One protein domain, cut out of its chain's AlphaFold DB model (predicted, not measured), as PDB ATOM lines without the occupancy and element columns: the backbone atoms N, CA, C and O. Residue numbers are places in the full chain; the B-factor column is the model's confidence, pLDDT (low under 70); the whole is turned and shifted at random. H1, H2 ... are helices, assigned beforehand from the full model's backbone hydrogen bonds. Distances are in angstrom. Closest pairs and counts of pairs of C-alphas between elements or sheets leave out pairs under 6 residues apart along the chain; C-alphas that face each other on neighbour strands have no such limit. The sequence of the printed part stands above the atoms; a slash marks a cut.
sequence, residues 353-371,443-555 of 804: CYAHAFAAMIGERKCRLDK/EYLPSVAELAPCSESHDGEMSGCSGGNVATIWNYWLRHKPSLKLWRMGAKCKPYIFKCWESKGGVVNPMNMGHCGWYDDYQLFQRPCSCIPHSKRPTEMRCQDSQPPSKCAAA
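What this domain is: This is residues 353 to 371 and 443 to 555 of the 804 residues of the protein "Hypothetical protein" of Symbiodinium necroappetens (UniProt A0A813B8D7). With little regular structure, this is a body of long winding loops with one long helix, H1, along one side. Short H2 and H3 pack on H1 near its first residues, while short H4 lies among loops, far from H1. The 132 printed residues include four named helices, in order H1 to H4, holding 31 residues, and no named strand: all helix. The whole is compact, radius of gyration of the C-alphas 15.1 A, spanning 43 by 40 by 23 A.

How they stand to each other: H1, residues 353 to 370, touches H2, residues 448 to 451, with residues 355 to 359 alone; the closest C-alphas, of Ala 355 and Leu 451, are 5.6 A apart. H1 touches H3, residues 470 to 474, with residues 354 to 358 alone, closest at the C-alphas of Tyr 354 and Val 470, 6.8 A. H4, residues 516 to 519, is apart from the other three. Every O i to N i+4 pair is within hydrogen-bond range in H1 and H3; H2 and H4 are too short for one.

Where its parts are: H1 measures 25.8 A from first to last C-alpha and begins at C-alpha 353 at (193.509, 264.210, 292.113); the last C-alpha of H4 is C-alpha 519 at (175.171, 260.440, 305.702).

The domain as a whole: Residues 372 to 442 are not printed; C-alphas 371 and 443 are 12.3 A apart. Links H2 to H3 and H3 to H4 are long. Mean pLDDT of the printed part is 78.5; residues 456 to 463 are among those under 70.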
ATOM      1  N   CYS A 353     194.103 264.818 293.306       89.50
ATOM      2  CA  CYS A 353     193.509 264.210 292.113       89.50
ATOM      3  C   CYS A 353     194.414 263.145 291.479       89.50
ATOM      4  O   CYS A 353     193.942 262.067 291.125       89.50
ATOM      5  N   TYR A 354     195.729 263.385 291.443       90.19
ATOM      6  CA  TYR A 354     196.718 262.432 290.935       90.19
ATOM      7  C   TYR A 354     196.669 261.085 291.682       90.19
ATOM      8  O   TYR A 354     196.638 260.019 291.066       90.19
ATOM      9  N   ALA A 355     196.574 261.117 293.014       91.94
ATOM     10  CA  ALA A 355     196.509 259.923 293.850       91.94
ATOM     11  C   ALA A 355     195.163 259.198 293.717       91.94
ATOM     12  O   ALA A 355     195.126 257.966 293.705       91.94
ATOM     13  N   HIS A 356     194.062 259.941 293.564       92.38
ATOM     14  CA  HIS A 356     192.745 259.369 293.276       92.38
ATOM     15  C   HIS A 356     192.724 258.647 291.931       92.38
ATOM     16  O   HIS A 356     192.279 257.498 291.857       92.38
ATOM     17  N   ALA A 357     193.234 259.297 290.885       93.69
ATOM     18  CA  ALA A 357     193.277 258.730 289.549       93.69
ATOM     19  C   ALA A 357     194.178 257.488 289.497       93.69
ATOM     20  O   ALA A 357     193.792 256.458 288.942       93.69
ATOM     21  N   PHE A 358     195.332 257.533 290.169       93.12
ATOM     22  CA  PHE A 358     196.229 256.386 290.293       93.12
ATOM     23  C   PHE A 358     195.578 255.210 291.045       93.12
ATOM     24  O   PHE A 358     195.626 254.072 290.572       93.12
ATOM     25  N   ALA A 359     194.904 255.470 292.173       92.19
ATOM     26  CA  ALA A 359     194.193 254.446 292.946       92.19
ATOM     27  C   ALA A 359     193.080 253.772 292.136       92.19
ATOM     28  O   ALA A 359     192.970 252.543 292.126       92.19
ATOM     29  N   ALA A 360     192.251 254.573 291.464       90.19
ATOM     30  CA  ALA A 360     191.142 254.081 290.659       90.19
ATOM     31  C   ALA A 360     191.647 253.258 289.466       90.19
ATOM     32  O   ALA A 360     191.181 252.134 289.282       90.19
ATOM     33  N   MET A 361     192.666 253.738 288.742       92.31
ATOM     34  CA  MET A 361     193.308 252.981 287.665       92.31
ATOM     35  C   MET A 361     193.782 251.603 288.152       92.31
ATOM     36  O   MET A 361     193.427 250.587 287.561       92.31
ATOM     37  N   ILE A 362     194.552 251.537 289.241       89.44
ATOM     38  CA  ILE A 362     195.062 250.259 289.768       89.44
ATOM     39  C   ILE A 362     193.914 249.346 290.191       89.44
ATOM     40  O   ILE A 362     193.901 248.163 289.849       89.44
ATOM     41  N   GLY A 363     192.953 249.892 290.936       87.19
ATOM     42  CA  GLY A 363     191.873 249.108 291.516       87.19
ATOM     43  C   GLY A 363     190.927 248.515 290.478       87.19
ATOM     44  O   GLY A 363     190.513 247.366 290.636       87.19
ATOM     45  N   GLU A 364     190.601 249.257 289.418       85.94
ATOM     46  CA  GLU A 364     189.754 248.757 288.325       85.94
ATOM     47  C   GLU A 364     190.478 247.691 287.515       85.94
ATOM     48  O   GLU A 364     189.920 246.623 287.257       85.94
ATOM     49  N   ARG A 365     191.746 247.939 287.177       87.50
ATOM     50  CA  ARG A 365     192.569 246.984 286.430       87.50
ATOM     51  C   ARG A 365     192.765 245.680 287.202       87.50
ATOM     52  O   ARG A 365     192.618 244.606 286.625       87.50
ATOM     53  N   LYS A 366     193.045 245.752 288.510       84.81
ATOM     54  CA  LYS A 366     193.215 244.552 289.344       84.81
ATOM     55  C   LYS A 366     191.919 243.751 289.471       84.81
ATOM     56  O   LYS A 366     191.956 242.530 289.372       84.81
ATOM     57  N   CYS A 367     190.784 244.432 289.634       81.12
ATOM     58  CA  CYS A 367     189.473 243.786 289.689       81.12
ATOM     59  C   CYS A 367     189.172 242.999 288.403       81.12
ATOM     60  O   CYS A 367     188.787 241.831 288.465       81.12
ATOM     61  N   ARG A 368     189.415 243.605 287.232       80.75
ATOM     62  CA  ARG A 368     189.199 242.946 285.932       80.75
ATOM     63  C   ARG A 368     190.112 241.750 285.720       80.75
ATOM     64  O   ARG A 368     189.672 240.744 285.172       80.75
ATOM     65  N   LEU A 369     191.360 241.856 286.173       79.00
ATOM     66  CA  LEU A 369     192.330 240.770 286.090       79.00
ATOM     67  C   LEU A 369     191.901 239.562 286.930       79.00
ATOM     68  O   LEU A 369     191.930 238.434 286.445       79.00
ATOM     69  N   ASP A 370     191.433 239.800 288.156       77.56
ATOM     70  CA  ASP A 370     190.986 238.726 289.045       77.56
ATOM     71  C   ASP A 370     189.613 238.161 288.666       77.56
ATOM     72  O   ASP A 370     189.266 237.065 289.109       77.56
ATOM     73  N   LYS A 371     188.825 238.897 287.866       69.38
ATOM     74  CA  LYS A 371     187.429 238.577 287.506       69.38
ATOM     75  C   LYS A 371     186.542 238.299 288.727       69.38
ATOM     76  O   LYS A 371     185.563 237.560 288.643       69.38
ATOM     77  N   GLU A 443     188.157 245.683 298.041       73.62
ATOM     78  CA  GLU A 443     189.282 244.737 298.024       73.62
ATOM     79  C   GLU A 443     190.483 245.241 297.204       73.62
ATOM     80  O   GLU A 443     191.631 245.147 297.636       73.62
ATOM     81  N   TYR A 444     190.201 245.830 296.044       80.19
ATOM     82  CA  TYR A 444     191.224 246.229 295.084       80.19
ATOM     83  C   TYR A 444     191.602 247.706 295.123       80.19
ATOM     84  O   TYR A 444     192.534 248.078 294.424       80.19
ATOM     85  N   LEU A 445     190.889 248.567 295.862       85.25
ATOM     86  CA  LEU A 445     191.143 250.014 295.818       85.25
ATOM     87  C   LEU A 445     192.265 250.376 296.794       85.25
ATOM     88  O   LEU A 445     192.038 250.281 298.006       85.25
ATOM     89  N   PRO A 446     193.433 250.843 296.325       89.94
ATOM     90  CA  PRO A 446     194.431 251.379 297.232       89.94
ATOM     91  C   PRO A 446     193.894 252.616 297.956       89.94
ATOM     92  O   PRO A 446     193.115 253.401 297.407       89.94
ATOM     93  N   SER A 447     194.304 252.800 299.204       89.81
ATOM     94  CA  SER A 447     193.898 253.936 300.009       89.81
ATOM     95  C   SER A 447     194.610 255.191 299.524       89.81
ATOM     96  O   SER A 447     195.828 255.323 299.620       89.81
ATOM     97  N   VAL A 448     193.836 256.170 299.067       90.62
ATOM     98  CA  VAL A 448     194.349 257.501 298.718       90.62
ATOM     99  C   VAL A 448     194.976 258.195 299.936       90.62
ATOM    100  O   VAL A 448     195.898 258.988 299.785       90.62
ATOM    101  N   ALA A 449     194.556 257.840 301.158       88.06
ATOM    102  CA  ALA A 449     195.174 258.329 302.393       88.06
ATOM    103  C   ALA A 449     196.566 257.741 302.663       88.06
ATOM    104  O   ALA A 449     197.243 258.152 303.602       88.06
ATOM    105  N   GLU A 450     196.988 256.755 301.883       88.19
ATOM    106  CA  GLU A 450     198.378 256.327 301.823       88.19
ATOM    107  C   GLU A 450     199.078 256.944 300.612       88.19
ATOM    108  O   GLU A 450     200.161 257.496 300.758       88.19
ATOM    109  N   LEU A 451     198.435 256.921 299.440       89.62
ATOM    110  CA  LEU A 451     199.059 257.369 298.197       89.62
ATOM    111  C   LEU A 451     199.399 258.863 298.168       89.62
ATOM    112  O   LEU A 451     200.487 259.214 297.725       89.62
ATOM    113  N   ALA A 452     198.487 259.733 298.615       87.25
ATOM    114  CA  ALA A 452     198.691 261.177 298.514       87.25
ATOM    115  C   ALA A 452     199.797 261.682 299.458       87.25
ATOM    116  O   ALA A 452     200.706 262.362 298.991       87.25
ATOM    117  N   PRO A 453     199.815 261.333 300.762       82.62
ATOM    118  CA  PRO A 453     200.899 261.785 301.629       82.62
ATOM    119  C   PRO A 453     202.253 261.209 301.212       82.62
ATOM    120  O   PRO A 453     203.254 261.890 301.344       82.62
ATOM    121  N   CYS A 454     202.302 259.976 300.707       80.00
ATOM    122  CA  CYS A 454     203.558 259.296 300.405       80.00
ATOM    123  C   CYS A 454     204.159 259.601 299.022       80.00
ATOM    124  O   CYS A 454     205.171 258.999 298.673       80.00
ATOM    125  N   SER A 455     203.574 260.500 298.223       75.88
ATOM    126  CA  SER A 455     204.197 260.924 296.966       75.88
ATOM    127  C   SER A 455     205.305 261.948 297.229       75.88
ATOM    128  O   SER A 455     205.049 262.997 297.826       75.88
ATOM    129  N   GLU A 456     206.512 261.664 296.755       66.62
ATOM    130  CA  GLU A 456     207.708 262.475 296.995       66.62
ATOM    131  C   GLU A 456     208.038 263.321 295.754       66.62
ATOM    132  O   GLU A 456     207.976 262.833 294.620       66.62
ATOM    133  N   SER A 457     208.321 264.610 295.964       54.06
ATOM    134  CA  SER A 457     208.786 265.528 294.919       54.06
ATOM    135  C   SER A 457     210.301 265.430 294.715       54.06
ATOM    136  O   SER A 457     211.010 264.790 295.485       54.06
ATOM    137  N   HIS A 458     210.810 266.098 293.676       44.91
ATOM    138  CA  HIS A 458     212.239 266.124 293.346       44.91
ATOM    139  C   HIS A 458     213.128 266.658 294.490       44.91
ATOM    140  O   HIS A 458     214.295 266.286 294.577       44.91
ATOM    141  N   ASP A 459     212.571 267.475 295.388       40.41
ATOM    142  CA  ASP A 459     213.291 268.093 296.507       40.41
ATOM    143  C   ASP A 459     213.192 267.270 297.809       40.41
ATOM    144  O   ASP A 459     213.593 267.727 298.877       40.41
ATOM    145  N   GLY A 460     212.625 266.059 297.746       46.12
ATOM    146  CA  GLY A 460     212.367 265.207 298.913       46.12
ATOM    147  C   GLY A 460     211.160 265.648 299.752       46.12
ATOM    148  O   GLY A 460     210.793 264.978 300.719       46.12
ATOM    149  N   GLU A 461     210.502 266.756 299.391       51.09
ATOM    150  CA  GLU A 461     209.285 267.219 300.058       51.09
ATOM    151  C   GLU A 461     208.044 266.474 299.552       51.09
ATOM    152  O   GLU A 461     207.880 266.196 298.359       51.09
ATOM    153  N   MET A 462     207.140 266.147 300.472       57.00
ATOM    154  CA  MET A 462     205.928 265.378 300.190       57.00
ATOM    155  C   MET A 462     204.881 266.276 299.533       57.00
ATOM    156  O   MET A 462     204.416 267.238 300.144       57.00
ATOM    157  N   SER A 463     204.473 265.959 298.303       65.88
ATOM    158  CA  SER A 463     203.566 266.837 297.550       65.88
ATOM    159  C   SER A 463     202.128 266.805 298.078       65.88
ATOM    160  O   SER A 463     201.449 267.828 298.044       65.88
ATOM    161  N   GLY A 464     201.665 265.686 298.651       78.88
ATOM    162  CA  GLY A 464     200.444 265.632 299.461       78.88
ATOM    163  C   GLY A 464     199.221 266.274 298.795       78.88
ATOM    164  O   GLY A 464     198.822 265.902 297.691       78.88
ATOM    165  N   CYS A 465     198.623 267.249 299.484       81.00
ATOM    166  CA  CYS A 465     197.508 268.064 298.994       81.00
ATOM    167  C   CYS A 465     197.923 269.251 298.107       81.00
ATOM    168  O   CYS A 465     197.044 269.981 297.651       81.00
ATOM    169  N   SER A 466     199.216 269.464 297.869       77.06
ATOM    170  CA  SER A 466     199.748 270.546 297.028       77.06
ATOM    171  C   SER A 466     199.842 270.165 295.547       77.06
ATOM    172  O   SER A 466     200.137 271.019 294.716       77.06
ATOM    173  N   GLY A 467     199.570 268.905 295.203       78.06
ATOM    174  CA  GLY A 467     199.638 268.379 293.840       78.06
ATOM    175  C   GLY A 467     200.526 267.143 293.756       78.06
ATOM    176  O   GLY A 467     201.039 266.667 294.761       78.06
ATOM    177  N   GLY A 468     200.682 266.593 292.556       80.56
ATOM    178  CA  GLY A 468     201.478 265.394 292.305       80.56
ATOM    179  C   GLY A 468     201.183 264.813 290.928       80.56
ATOM    180  O   GLY A 468     200.367 265.355 290.181       80.56
ATOM    181  N   ASN A 469     201.858 263.721 290.583       81.44
ATOM    182  CA  ASN A 469     201.698 263.034 289.305       81.44
ATOM    183  C   ASN A 469     202.010 261.533 289.457       81.44
ATOM    184  O   ASN A 469     202.234 261.041 290.568       81.44
ATOM    185  N   VAL A 470     201.993 260.769 288.365       83.56
ATOM    186  CA  VAL A 470     202.257 259.321 288.448       83.56
ATOM    187  C   VAL A 470     203.716 259.048 288.807       83.56
ATOM    188  O   VAL A 470     203.999 258.119 289.571       83.56
ATOM    189  N   ALA A 471     204.646 259.866 288.311       77.38
ATOM    190  CA  ALA A 471     206.062 259.741 288.631       77.38
ATOM    191  C   ALA A 471     206.350 259.938 290.132       77.38
ATOM    192  O   ALA A 471     207.089 259.122 290.689       77.38
ATOM    193  N   THR A 472     205.744 260.926 290.804       79.12
ATOM    194  CA  THR A 472     205.932 261.180 292.253       79.12
ATOM    195  C   THR A 472     205.442 260.024 293.125       79.12
ATOM    196  O   THR A 472     206.010 259.761 294.184       79.12
ATOM    197  N   ILE A 473     204.431 259.272 292.676       82.50
ATOM    198  CA  ILE A 473     203.979 258.056 293.368       82.50
ATOM    199  C   ILE A 473     204.889 256.866 293.039       82.50
ATOM    200  O   ILE A 473     205.320 256.132 293.931       82.50
ATOM    201  N   TRP A 474     205.156 256.621 291.754       83.44
ATOM    202  CA  TRP A 474     205.833 255.401 291.327       83.44
ATOM    203  C   TRP A 474     207.349 255.495 291.440       83.44
ATOM    204  O   TRP A 474     207.951 254.720 292.182       83.44
ATOM    205  N   ASN A 475     207.964 256.414 290.691       74.81
ATOM    206  CA  ASN A 475     209.416 256.483 290.543       74.81
ATOM    207  C   ASN A 475     210.098 256.882 291.844       74.81
ATOM    208  O   ASN A 475     211.179 256.366 292.099       74.81
ATOM    209  N   TYR A 476     209.477 257.743 292.650       69.06
ATOM    210  CA  TYR A 476     210.081 258.221 293.890       69.06
ATOM    211  C   TYR A 476     209.739 257.328 295.093       69.06
ATOM    212  O   TYR A 476     210.632 257.010 295.874       69.06
ATOM    213  N   TRP A 477     208.526 256.758 295.172       81.50
ATOM    214  CA  TRP A 477     208.109 255.959 296.336       81.50
ATOM    215  C   TRP A 477     207.902 254.453 296.071       81.50
ATOM    216  O   TRP A 477     208.676 253.624 296.562       81.50
ATOM    217  N   LEU A 478     206.871 254.046 295.318       82.31
ATOM    218  CA  LEU A 478     206.456 252.629 295.243       82.31
ATOM    219  C   LEU A 478     207.481 251.704 294.585       82.31
ATOM    220  O   LEU A 478     207.548 250.515 294.916       82.31
ATOM    221  N   ARG A 479     208.276 252.224 293.650       77.19
ATOM    222  CA  ARG A 479     209.305 251.462 292.940       77.19
ATOM    223  C   ARG A 479     210.402 250.960 293.881       77.19
ATOM    224  O   ARG A 479     210.868 249.827 293.737       77.19
ATOM    225  N   HIS A 480     210.783 251.786 294.853       74.44
ATOM    226  CA  HIS A 480     211.867 251.518 295.799       74.44
ATOM    227  C   HIS A 480     211.433 250.657 296.994       74.44
ATOM    228  O   HIS A 480     212.279 250.215 297.769       74.44
ATOM    229  N   LYS A 481     210.132 250.357 297.128       77.25
ATOM    230  CA  LYS A 481     209.573 249.517 298.199       77.25
ATOM    231  C   LYS A 481     208.902 248.248 297.629       77.25
ATOM    232  O   LYS A 481     207.678 248.112 297.677       77.25
ATOM    233  N   PRO A 482     209.672 247.279 297.089       69.38
ATOM    234  CA  PRO A 482     209.121 246.118 296.376       69.38
ATOM    235  C   PRO A 482     208.293 245.172 297.262       69.38
ATOM    236  O   PRO A 482     207.373 244.517 296.764       69.38
ATOM    237  N   SER A 483     208.566 245.131 298.570       76.88
ATOM    238  CA  SER A 483     207.813 244.348 299.560       76.88
ATOM    239  C   SER A 483     206.592 245.076 300.134       76.88
ATOM    240  O   SER A 483     205.801 244.452 300.842       76.88
ATOM    241  N   LEU A 484     206.412 246.371 299.847       84.06
ATOM    242  CA  LEU A 484     205.282 247.149 300.350       84.06
ATOM    243  C   LEU A 484     203.971 246.633 299.764       84.06
ATOM    244  O   LEU A 484     203.839 246.501 298.541       84.06
ATOM    245  N   LYS A 485     203.009 246.376 300.650       87.69
ATOM    246  CA  LYS A 485     201.592 246.243 300.317       87.69
ATOM    247  C   LYS A 485     200.891 247.557 300.625       87.69
ATOM    248  O   LYS A 485     201.161 248.162 301.657       87.69
ATOM    249  N   LEU A 486     199.991 247.964 299.739       89.31
ATOM    250  CA  LEU A 486     199.195 249.172 299.927       89.31
ATOM    251  C   LEU A 486     198.037 248.887 300.884       89.31
ATOM    252  O   LEU A 486     197.463 247.803 300.875       89.31
ATOM    253  N   TRP A 487     197.651 249.855 301.692       89.94
ATOM    254  CA  TRP A 487     196.418 249.824 302.458       89.94
ATOM    255  C   TRP A 487     195.212 249.849 301.522       89.94
ATOM    256  O   TRP A 487     195.168 250.611 300.561       89.94
ATOM    257  N   ARG A 488     194.188 249.056 301.831       87.88
ATOM    258  CA  ARG A 488     192.881 249.123 301.169       87.88
ATOM    259  C   ARG A 488     192.096 250.341 301.648       87.88
ATOM    260  O   ARG A 488     192.081 250.657 302.844       87.88
ATOM    261  N   MET A 489     191.397 250.982 300.718       85.75
ATOM    262  CA  MET A 489     190.394 251.993 301.037       85.75
ATOM    263  C   MET A 489     189.234 251.354 301.810       85.75
ATOM    264  O   MET A 489     188.672 250.355 301.370       85.75
ATOM    265  N   GLY A 490     188.842 251.934 302.944       80.88
ATOM    266  CA  GLY A 490     187.660 251.475 303.676       80.88
ATOM    267  C   GLY A 490     187.633 251.916 305.134       80.88
ATOM    268  O   GLY A 490     188.678 252.187 305.721       80.88
ATOM    269  N   ALA A 491     186.447 251.940 305.749       78.25
ATOM    270  CA  ALA A 491     186.288 252.349 307.150       78.25
ATOM    271  C   ALA A 491     186.960 251.383 308.148       78.25
ATOM    272  O   ALA A 491     187.485 251.826 309.166       78.25
ATOM    273  N   LYS A 492     186.976 250.075 307.839       78.94
ATOM    274  CA  LYS A 492     187.652 249.028 308.635       78.94
ATOM    275  C   LYS A 492     189.156 248.907 308.343       78.94
ATOM    276  O   LYS A 492     189.858 248.204 309.067       78.94
ATOM    277  N   CYS A 493     189.621 249.544 307.268       86.12
ATOM    278  CA  CYS A 493     191.018 249.578 306.852       86.12
ATOM    279  C   CYS A 493     191.522 251.020 306.935       86.12
ATOM    280  O   CYS A 493     191.660 251.533 308.043       86.12
ATOM    281  N   LYS A 494     191.778 251.687 305.802       87.44
ATOM    282  CA  LYS A 494     192.280 253.064 305.796       87.44
ATOM    283  C   LYS A 494     191.344 253.995 305.012       87.44
ATOM    284  O   LYS A 494     191.397 253.997 303.778       87.44
ATOM    285  N   PRO A 495     190.476 254.774 305.689       87.50
ATOM    286  CA  PRO A 495     189.551 255.692 305.031       87.50
ATOM    287  C   PRO A 495     190.271 256.949 304.524       87.50
ATOM    288  O   PRO A 495     191.175 257.469 305.179       87.50
ATOM    289  N   TYR A 496     189.836 257.487 303.384       87.62
ATOM    290  CA  TYR A 496     190.287 258.789 302.899       87.62
ATOM    291  C   TYR A 496     189.594 259.945 303.628       87.62
ATOM    292  O   TYR A 496     188.483 260.350 303.295       87.62
ATOM    293  N   ILE A 497     190.270 260.460 304.654       86.19
ATOM    294  CA  ILE A 497     189.821 261.603 305.467       86.19
ATOM    295  C   ILE A 497     190.590 262.898 305.155       86.19
ATOM    296  O   ILE A 497     190.232 263.958 305.663       86.19
ATOM    297  N   PHE A 498     191.606 262.843 304.282       85.69
ATOM    298  CA  PHE A 498     192.392 264.013 303.857       85.69
ATOM    299  C   PHE A 498     191.623 265.004 302.980       85.69
ATOM    300  O   PHE A 498     192.099 266.110 302.787       85.69
ATOM    301  N   LYS A 499     190.397 264.695 302.545       82.44
ATOM    302  CA  LYS A 499     189.496 265.697 301.946       82.44
ATOM    303  C   LYS A 499     189.139 266.867 302.866       82.44
ATOM    304  O   LYS A 499     188.684 267.907 302.402       82.44
ATOM    305  N   CYS A 500     189.341 266.682 304.171       82.38
ATOM    306  CA  CYS A 500     189.264 267.730 305.183       82.38
ATOM    307  C   CYS A 500     190.523 268.599 305.267       82.38
ATOM    308  O   CYS A 500     190.598 269.465 306.129       82.38
ATOM    309  N   TRP A 501     191.537 268.334 304.454       83.81
ATOM    310  CA  TRP A 501     192.821 269.016 304.489       83.81
ATOM    311  C   TRP A 501     192.953 269.903 303.252       83.81
ATOM    312  O   TRP A 501     192.639 269.464 302.147       83.81
ATOM    313  N   GLU A 502     193.403 271.143 303.416       77.94
ATOM    314  CA  GLU A 502     193.665 272.049 302.295       77.94
ATOM    315  C   GLU A 502     195.136 272.022 301.863       77.94
ATOM    316  O   GLU A 502     196.033 271.687 302.639       77.94
ATOM    317  N   SER A 503     195.409 272.436 300.624       68.56
ATOM    318  CA  SER A 503     196.772 272.519 300.075       68.56
ATOM    319  C   SER A 503     197.729 273.383 300.909       68.56
ATOM    320  O   SER A 503     198.925 273.117 300.933       68.56
ATOM    321  N   LYS A 504     197.217 274.371 301.655       68.56
ATOM    322  CA  LYS A 504     198.009 275.240 302.544       68.56
ATOM    323  C   LYS A 504     198.390 274.604 303.889       68.56
ATOM    324  O   LYS A 504     198.991 275.276 304.721       68.56
ATOM    325  N   GLY A 505     198.061 273.331 304.116       68.56
ATOM    326  CA  GLY A 505     198.475 272.611 305.324       68.56
ATOM    327  C   GLY A 505     197.481 272.664 306.490       68.56
ATOM    328  O   GLY A 505     197.840 272.273 307.596       68.56
ATOM    329  N   GLY A 506     196.255 273.149 306.271       75.81
ATOM    330  CA  GLY A 506     195.232 273.300 307.310       75.81
ATOM    331  C   GLY A 506     194.122 272.248 307.254       75.81
ATOM    332  O   GLY A 506     193.761 271.760 306.184       75.81
ATOM    333  N   VAL A 507     193.524 271.934 308.408       75.81
ATOM    334  CA  VAL A 507     192.258 271.185 308.466       75.81
ATOM    335  C   VAL A 507     191.114 272.166 308.267       75.81
ATOM    336  O   VAL A 507     190.853 273.013 309.123       75.81
ATOM    337  N   VAL A 508     190.407 272.031 307.156       70.19
ATOM    338  CA  VAL A 508     189.246 272.847 306.814       70.19
ATOM    339  C   VAL A 508     187.953 272.080 307.059       70.19
ATOM    340  O   VAL A 508     187.880 270.859 306.930       70.19
ATOM    341  N   ASN A 509     186.907 272.819 307.420       68.19
ATOM    342  CA  ASN A 509     185.552 272.298 307.534       68.19
ATOM    343  C   ASN A 509     184.687 272.904 306.415       68.19
ATOM    344  O   ASN A 509     184.033 273.920 306.660       68.19
ATOM    345  N   PRO A 510     184.713 272.358 305.184       62.41
ATOM    346  CA  PRO A 510     183.847 272.850 304.121       62.41
ATOM    347  C   PRO A 510     182.380 272.669 304.538       62.41
ATOM    348  O   PRO A 510     181.984 271.601 305.008       62.41
ATOM    349  N   MET A 511     181.586 273.737 304.426       53.06
ATOM    350  CA  MET A 511     180.177 273.724 304.821       53.06
ATOM    351  C   MET A 511     179.326 273.053 303.734       53.06
ATOM    352  O   MET A 511     179.039 273.673 302.717       53.06
ATOM    353  N   ASN A 512     178.847 271.829 303.975       54.44
ATOM    354  CA  ASN A 512     177.908 271.139 303.074       54.44
ATOM    355  C   ASN A 512     176.445 271.290 303.535       54.44
ATOM    356  O   ASN A 512     175.729 270.307 303.691       54.44
ATOM    357  N   MET A 513     176.008 272.520 303.826       50.34
ATOM    358  CA  MET A 513     174.623 272.848 304.228       50.34
ATOM    359  C   MET A 513     174.084 272.162 305.511       50.34
ATOM    360  O   MET A 513     172.923 272.335 305.855       50.34
ATOM    361  N   GLY A 514     174.908 271.431 306.275       56.84
ATOM    362  CA  GLY A 514     174.588 270.990 307.646       56.84
ATOM    363  C   GLY A 514     173.740 269.715 307.795       56.84
ATOM    364  O   GLY A 514     173.487 269.293 308.923       56.84
ATOM    365  N   HIS A 515     173.347 269.046 306.708       70.00
ATOM    366  CA  HIS A 515     172.491 267.848 306.747       70.00
ATOM    367  C   HIS A 515     173.267 266.537 306.965       70.00
ATOM    368  O   HIS A 515     173.226 265.621 306.147       70.00
ATOM    369  N   CYS A 516     173.985 266.411 308.082       72.62
ATOM    370  CA  CYS A 516     174.813 265.223 308.318       72.62
ATOM    371  C   CYS A 516     174.037 263.924 308.560       72.62
ATOM    372  O   CYS A 516     174.574 262.861 308.260       72.62
ATOM    373  N   GLY A 517     172.774 264.008 308.996       72.62
ATOM    374  CA  GLY A 517     171.915 262.837 309.192       72.62
ATOM    375  C   GLY A 517     171.653 262.033 307.912       72.62
ATOM    376  O   GLY A 517     171.425 260.832 307.976       72.62
ATOM    377  N   TRP A 518     171.763 262.652 306.728       69.69
ATOM    378  CA  TRP A 518     171.651 261.941 305.445       69.69
ATOM    379  C   TRP A 518     172.833 261.009 305.168       69.69
ATOM    380  O   TRP A 518     172.742 260.122 304.325       69.69
ATOM    381  N   TYR A 519     173.941 261.199 305.884       70.75
ATOM    382  CA  TYR A 519     175.171 260.440 305.702       70.75
ATOM    383  C   TYR A 519     175.439 259.451 306.843       70.75
ATOM    384  O   TYR A 519     176.531 258.877 306.906       70.75
ATOM    385  N   ASP A 520     174.476 259.238 307.744       72.44
ATOM    386  CA  ASP A 520     174.656 258.373 308.915       72.44
ATOM    387  C   ASP A 520     174.915 256.908 308.539       72.44
ATOM    388  O   ASP A 520     175.722 256.255 309.204       72.44
ATOM    389  N   ASP A 521     174.382 256.454 307.403       68.00
ATOM    390  CA  ASP A 521     174.619 255.107 306.864       68.00
ATOM    391  C   ASP A 521     175.839 255.025 305.922       68.00
ATOM    392  O   ASP A 521     176.184 253.959 305.417       68.00
ATOM    393  N   TYR A 522     176.539 256.136 305.666       71.75
ATOM    394  CA  TYR A 522     177.705 256.157 304.774       71.75
ATOM    395  C   TYR A 522     178.999 255.850 305.534       71.75
ATOM    396  O   TYR A 522     179.198 256.273 306.682       71.75
ATOM    397  N   GLN A 523     179.948 255.196 304.858       77.56
ATOM    398  CA  GLN A 523     181.299 255.014 305.388       77.56
ATOM    399  C   GLN A 523     182.015 256.370 305.531       77.56
ATOM    400  O   GLN A 523     181.807 257.287 304.737       77.56
ATOM    401  N   LEU A 524     182.903 256.509 306.527       78.56
ATOM    402  CA  LEU A 524     183.522 257.799 306.893       78.56
ATOM    403  C   LEU A 524     184.165 258.564 305.722       78.56
ATOM    404  O   LEU A 524     184.046 259.781 305.655       78.56
ATOM    405  N   PHE A 525     184.826 257.878 304.787       79.69
ATOM    406  CA  PHE A 525     185.478 258.527 303.639       79.69
ATOM    407  C   PHE A 525     184.504 258.964 302.537       79.69
ATOM    408  O   PHE A 525     184.908 259.678 301.624       79.69
ATOM    409  N   GLN A 526     183.229 258.580 302.614       75.88
ATOM    410  CA  GLN A 526     182.174 259.025 301.697       75.88
ATOM    411  C   GLN A 526     181.372 260.190 302.269       75.88
ATOM    412  O   GLN A 526     180.844 260.993 301.512       75.88
ATOM    413  N   ARG A 527     181.349 260.347 303.597       79.56
ATOM    414  CA  ARG A 527     180.682 261.480 304.251       79.56
ATOM    415  C   ARG A 527     181.360 262.798 303.891       79.56
ATOM    416  O   ARG A 527     182.588 262.829 303.918       79.56
ATOM    417  N   PRO A 528     180.630 263.891 303.637       77.12
ATOM    418  CA  PRO A 528     181.204 265.233 303.596       77.12
ATOM    419  C   PRO A 528     182.135 265.509 304.774       77.12
ATOM    420  O   PRO A 528     181.895 265.010 305.874       77.12
ATOM    421  N   CYS A 529     183.163 266.341 304.588       79.81
ATOM    422  CA  CYS A 529     184.093 266.637 305.679       79.81
ATOM    423  C   CYS A 529     183.389 267.211 306.928       79.81
ATOM    424  O   CYS A 529     183.715 266.823 308.054       79.81
ATOM    425  N   SER A 530     182.360 268.049 306.747       78.31
ATOM    426  CA  SER A 530     181.537 268.566 307.851       78.31
ATOM    427  C   SER A 530     180.854 267.484 308.677       78.31
ATOM    428  O   SER A 530     180.612 267.689 309.864       78.31
ATOM    429  N   CYS A 531     180.610 266.321 308.078       80.56
ATOM    430  CA  CYS A 531     179.957 265.170 308.693       80.56
ATOM    431  C   CYS A 531     180.945 264.110 309.194       80.56
ATOM    432  O   CYS A 531     180.537 263.070 309.715       80.56
ATOM    433  N   ILE A 532     182.251 264.373 309.079       84.31
ATOM    434  CA  ILE A 532     183.300 263.599 309.741       84.31
ATOM    435  C   ILE A 532     183.540 264.221 311.128       84.31
ATOM    436  O   ILE A 532     183.859 265.416 311.202       84.31
ATOM    437  N   PRO A 533     183.431 263.444 312.229       85.81
ATOM    438  CA  PRO A 533     183.688 263.945 313.578       85.81
ATOM    439  C   PRO A 533     185.072 264.587 313.690       85.81
ATOM    440  O   PRO A 533     186.040 264.032 313.177       85.81
ATOM    441  N   HIS A 534     185.193 265.708 314.410       83.75
ATOM    442  CA  HIS A 534     186.473 266.415 314.584       83.75
ATOM    443  C   HIS A 534     187.601 265.500 315.087       83.75
ATOM    444  O   HIS A 534     188.715 265.575 314.582       83.75
ATOM    445  N   SER A 535     187.302 264.575 316.004       85.62
ATOM    446  CA  SER A 535     188.258 263.586 316.528       85.62
ATOM    447  C   SER A 535     188.740 262.553 315.502       85.62
ATOM    448  O   SER A 535     189.685 261.815 315.764       85.62
ATOM    449  N   LYS A 536     188.070 262.457 314.350       85.50
ATOM    450  CA  LYS A 536     188.405 261.559 313.239       85.50
ATOM    451  C   LYS A 536     189.025 262.296 312.055       85.50
ATOM    452  O   LYS A 536     189.368 261.641 311.075       85.50
ATOM    453  N   ARG A 537     189.140 263.626 312.108       86.38
ATOM    454  CA  ARG A 537     189.777 264.413 311.048       86.38
ATOM    455  C   ARG A 537     191.299 264.271 311.139       86.38
ATOM    456  O   ARG A 537     191.823 264.096 312.239       86.38
ATOM    457  N   PRO A 538     192.009 264.318 310.001       83.94
ATOM    458  CA  PRO A 538     193.468 264.293 310.008       83.94
ATOM    459  C   PRO A 538     194.004 265.485 310.805       83.94
ATOM    460  O   PRO A 538     193.476 266.583 310.686       83.94
ATOM    461  N   THR A 539     195.043 265.269 311.607       80.50
ATOM    462  CA  THR A 539     195.754 266.329 312.345       80.50
ATOM    463  C   THR A 539     197.107 266.662 311.726       80.50
ATOM    464  O   THR A 539     197.673 267.708 312.015       80.50
ATOM    465  N   GLU A 540     197.618 265.780 310.867       80.94
ATOM    466  CA  GLU A 540     198.866 265.936 310.128       80.94
ATOM    467  C   GLU A 540     198.838 265.099 308.846       80.94
ATOM    468  O   GLU A 540     198.169 264.062 308.776       80.94
ATOM    469  N   MET A 541     199.588 265.538 307.836       77.31
ATOM    470  CA  MET A 541     199.774 264.817 306.581       77.31
ATOM    471  C   MET A 541     201.152 264.157 306.580       77.31
ATOM    472  O   MET A 541     202.161 264.813 306.354       77.31
ATOM    473  N   ARG A 542     201.192 262.855 306.883       77.62
ATOM    474  CA  ARG A 542     202.430 262.066 306.948       77.62
ATOM    475  C   ARG A 542     202.297 260.761 306.178       77.62
ATOM    476  O   ARG A 542     201.241 260.123 306.205       77.62
ATOM    477  N   CYS A 543     203.387 260.345 305.540       76.94
ATOM    478  CA  CYS A 543     203.491 259.003 304.981       76.94
ATOM    479  C   CYS A 543     203.608 258.002 306.124       76.94
ATOM    480  O   CYS A 543     204.348 258.217 307.081       76.94
ATOM    481  N   GLN A 544     202.851 256.913 306.032       70.50
ATOM    482  CA  GLN A 544     202.945 255.826 306.992       70.50
ATOM    483  C   GLN A 544     203.804 254.712 306.408       70.50
ATOM    484  O   GLN A 544     203.510 254.219 305.325       70.50
ATOM    485  N   ASP A 545     204.808 254.275 307.164       66.81
ATOM    486  CA  ASP A 545     205.684 253.157 306.787       66.81
ATOM    487  C   ASP A 545     205.201 251.793 307.314       66.81
ATOM    488  O   ASP A 545     205.877 250.775 307.151       66.81
ATOM    489  N   SER A 546     204.029 251.736 307.956       77.75
ATOM    490  CA  SER A 546     203.483 250.492 308.499       77.75
ATOM    491  C   SER A 546     202.809 249.638 307.422       77.75
ATOM    492  O   SER A 546     201.923 250.088 306.693       77.75
ATOM    493  N   GLN A 547     203.194 248.360 307.370       84.69
ATOM    494  CA  GLN A 547     202.542 247.370 306.511       84.69
ATOM    495  C   GLN A 547     201.081 247.160 306.944       84.69
ATOM    496  O   GLN A 547     200.816 247.022 308.146       84.69
ATOM    497  N   PRO A 548     200.130 247.081 305.999       88.81
ATOM    498  CA  PRO A 548     198.751 246.752 306.320       88.81
ATOM    499  C   PRO A 548     198.627 245.304 306.822       88.81
ATOM    500  O   PRO A 548     199.304 244.406 306.312       88.81
ATOM    501  N   PRO A 549     197.701 245.027 307.760       87.81
ATOM    502  CA  PRO A 549     197.260 243.664 308.037       87.81
ATOM    503  C   PRO A 549     196.787 242.981 306.752       87.81
ATOM    504  O   PRO A 549     196.195 243.637 305.896       87.81
ATOM    505  N   SER A 550     196.935 241.659 306.643       83.50
ATOM    506  CA  SER A 550     196.631 240.897 305.417       83.50
ATOM    507  C   SER A 550     195.231 241.176 304.849       83.50
ATOM    508  O   SER A 550     195.073 241.344 303.646       83.50
ATOM    509  N   LYS A 551     194.218 241.315 305.720       83.56
ATOM    510  CA  LYS A 551     192.826 241.647 305.346       83.56
ATOM    511  C   LYS A 551     192.638 243.059 304.764       83.56
ATOM    512  O   LYS A 551     191.654 243.325 304.085       83.56
ATOM    513  N   CYS A 552     193.576 243.960 305.045       86.44
ATOM    514  CA  CYS A 552     193.601 245.346 304.589       86.44
ATOM    515  C   CYS A 552     194.705 245.609 303.559       86.44
ATOM    516  O   CYS A 552     194.958 246.767 303.240       86.44
ATOM    517  N   ALA A 553     195.355 244.564 303.041       86.56
ATOM    518  CA  ALA A 553     196.438 244.677 302.076       86.56
ATOM    519  C   ALA A 553     195.902 244.616 300.635       86.56
ATOM    520  O   ALA A 553     195.313 243.621 300.206       86.56
ATOM    521  N   ALA A 554     196.103 245.682 299.875       84.25
ATOM    522  CA  ALA A 554     195.940 245.739 298.432       84.25
ATOM    523  C   ALA A 554     197.258 245.355 297.742       84.25
ATOM    524  O   ALA A 554     198.359 245.575 298.260       84.25
ATOM    525  N   ALA A 555     197.139 244.763 296.554       79.56
ATOM    526  CA  ALA A 555     198.296 244.478 295.723       79.56
ATOM    527  C   ALA A 555     198.900 245.791 295.216       79.56
ATOM    528  O   ALA A 555     198.197 246.671 294.723       79.56
TER     529      ALA A 555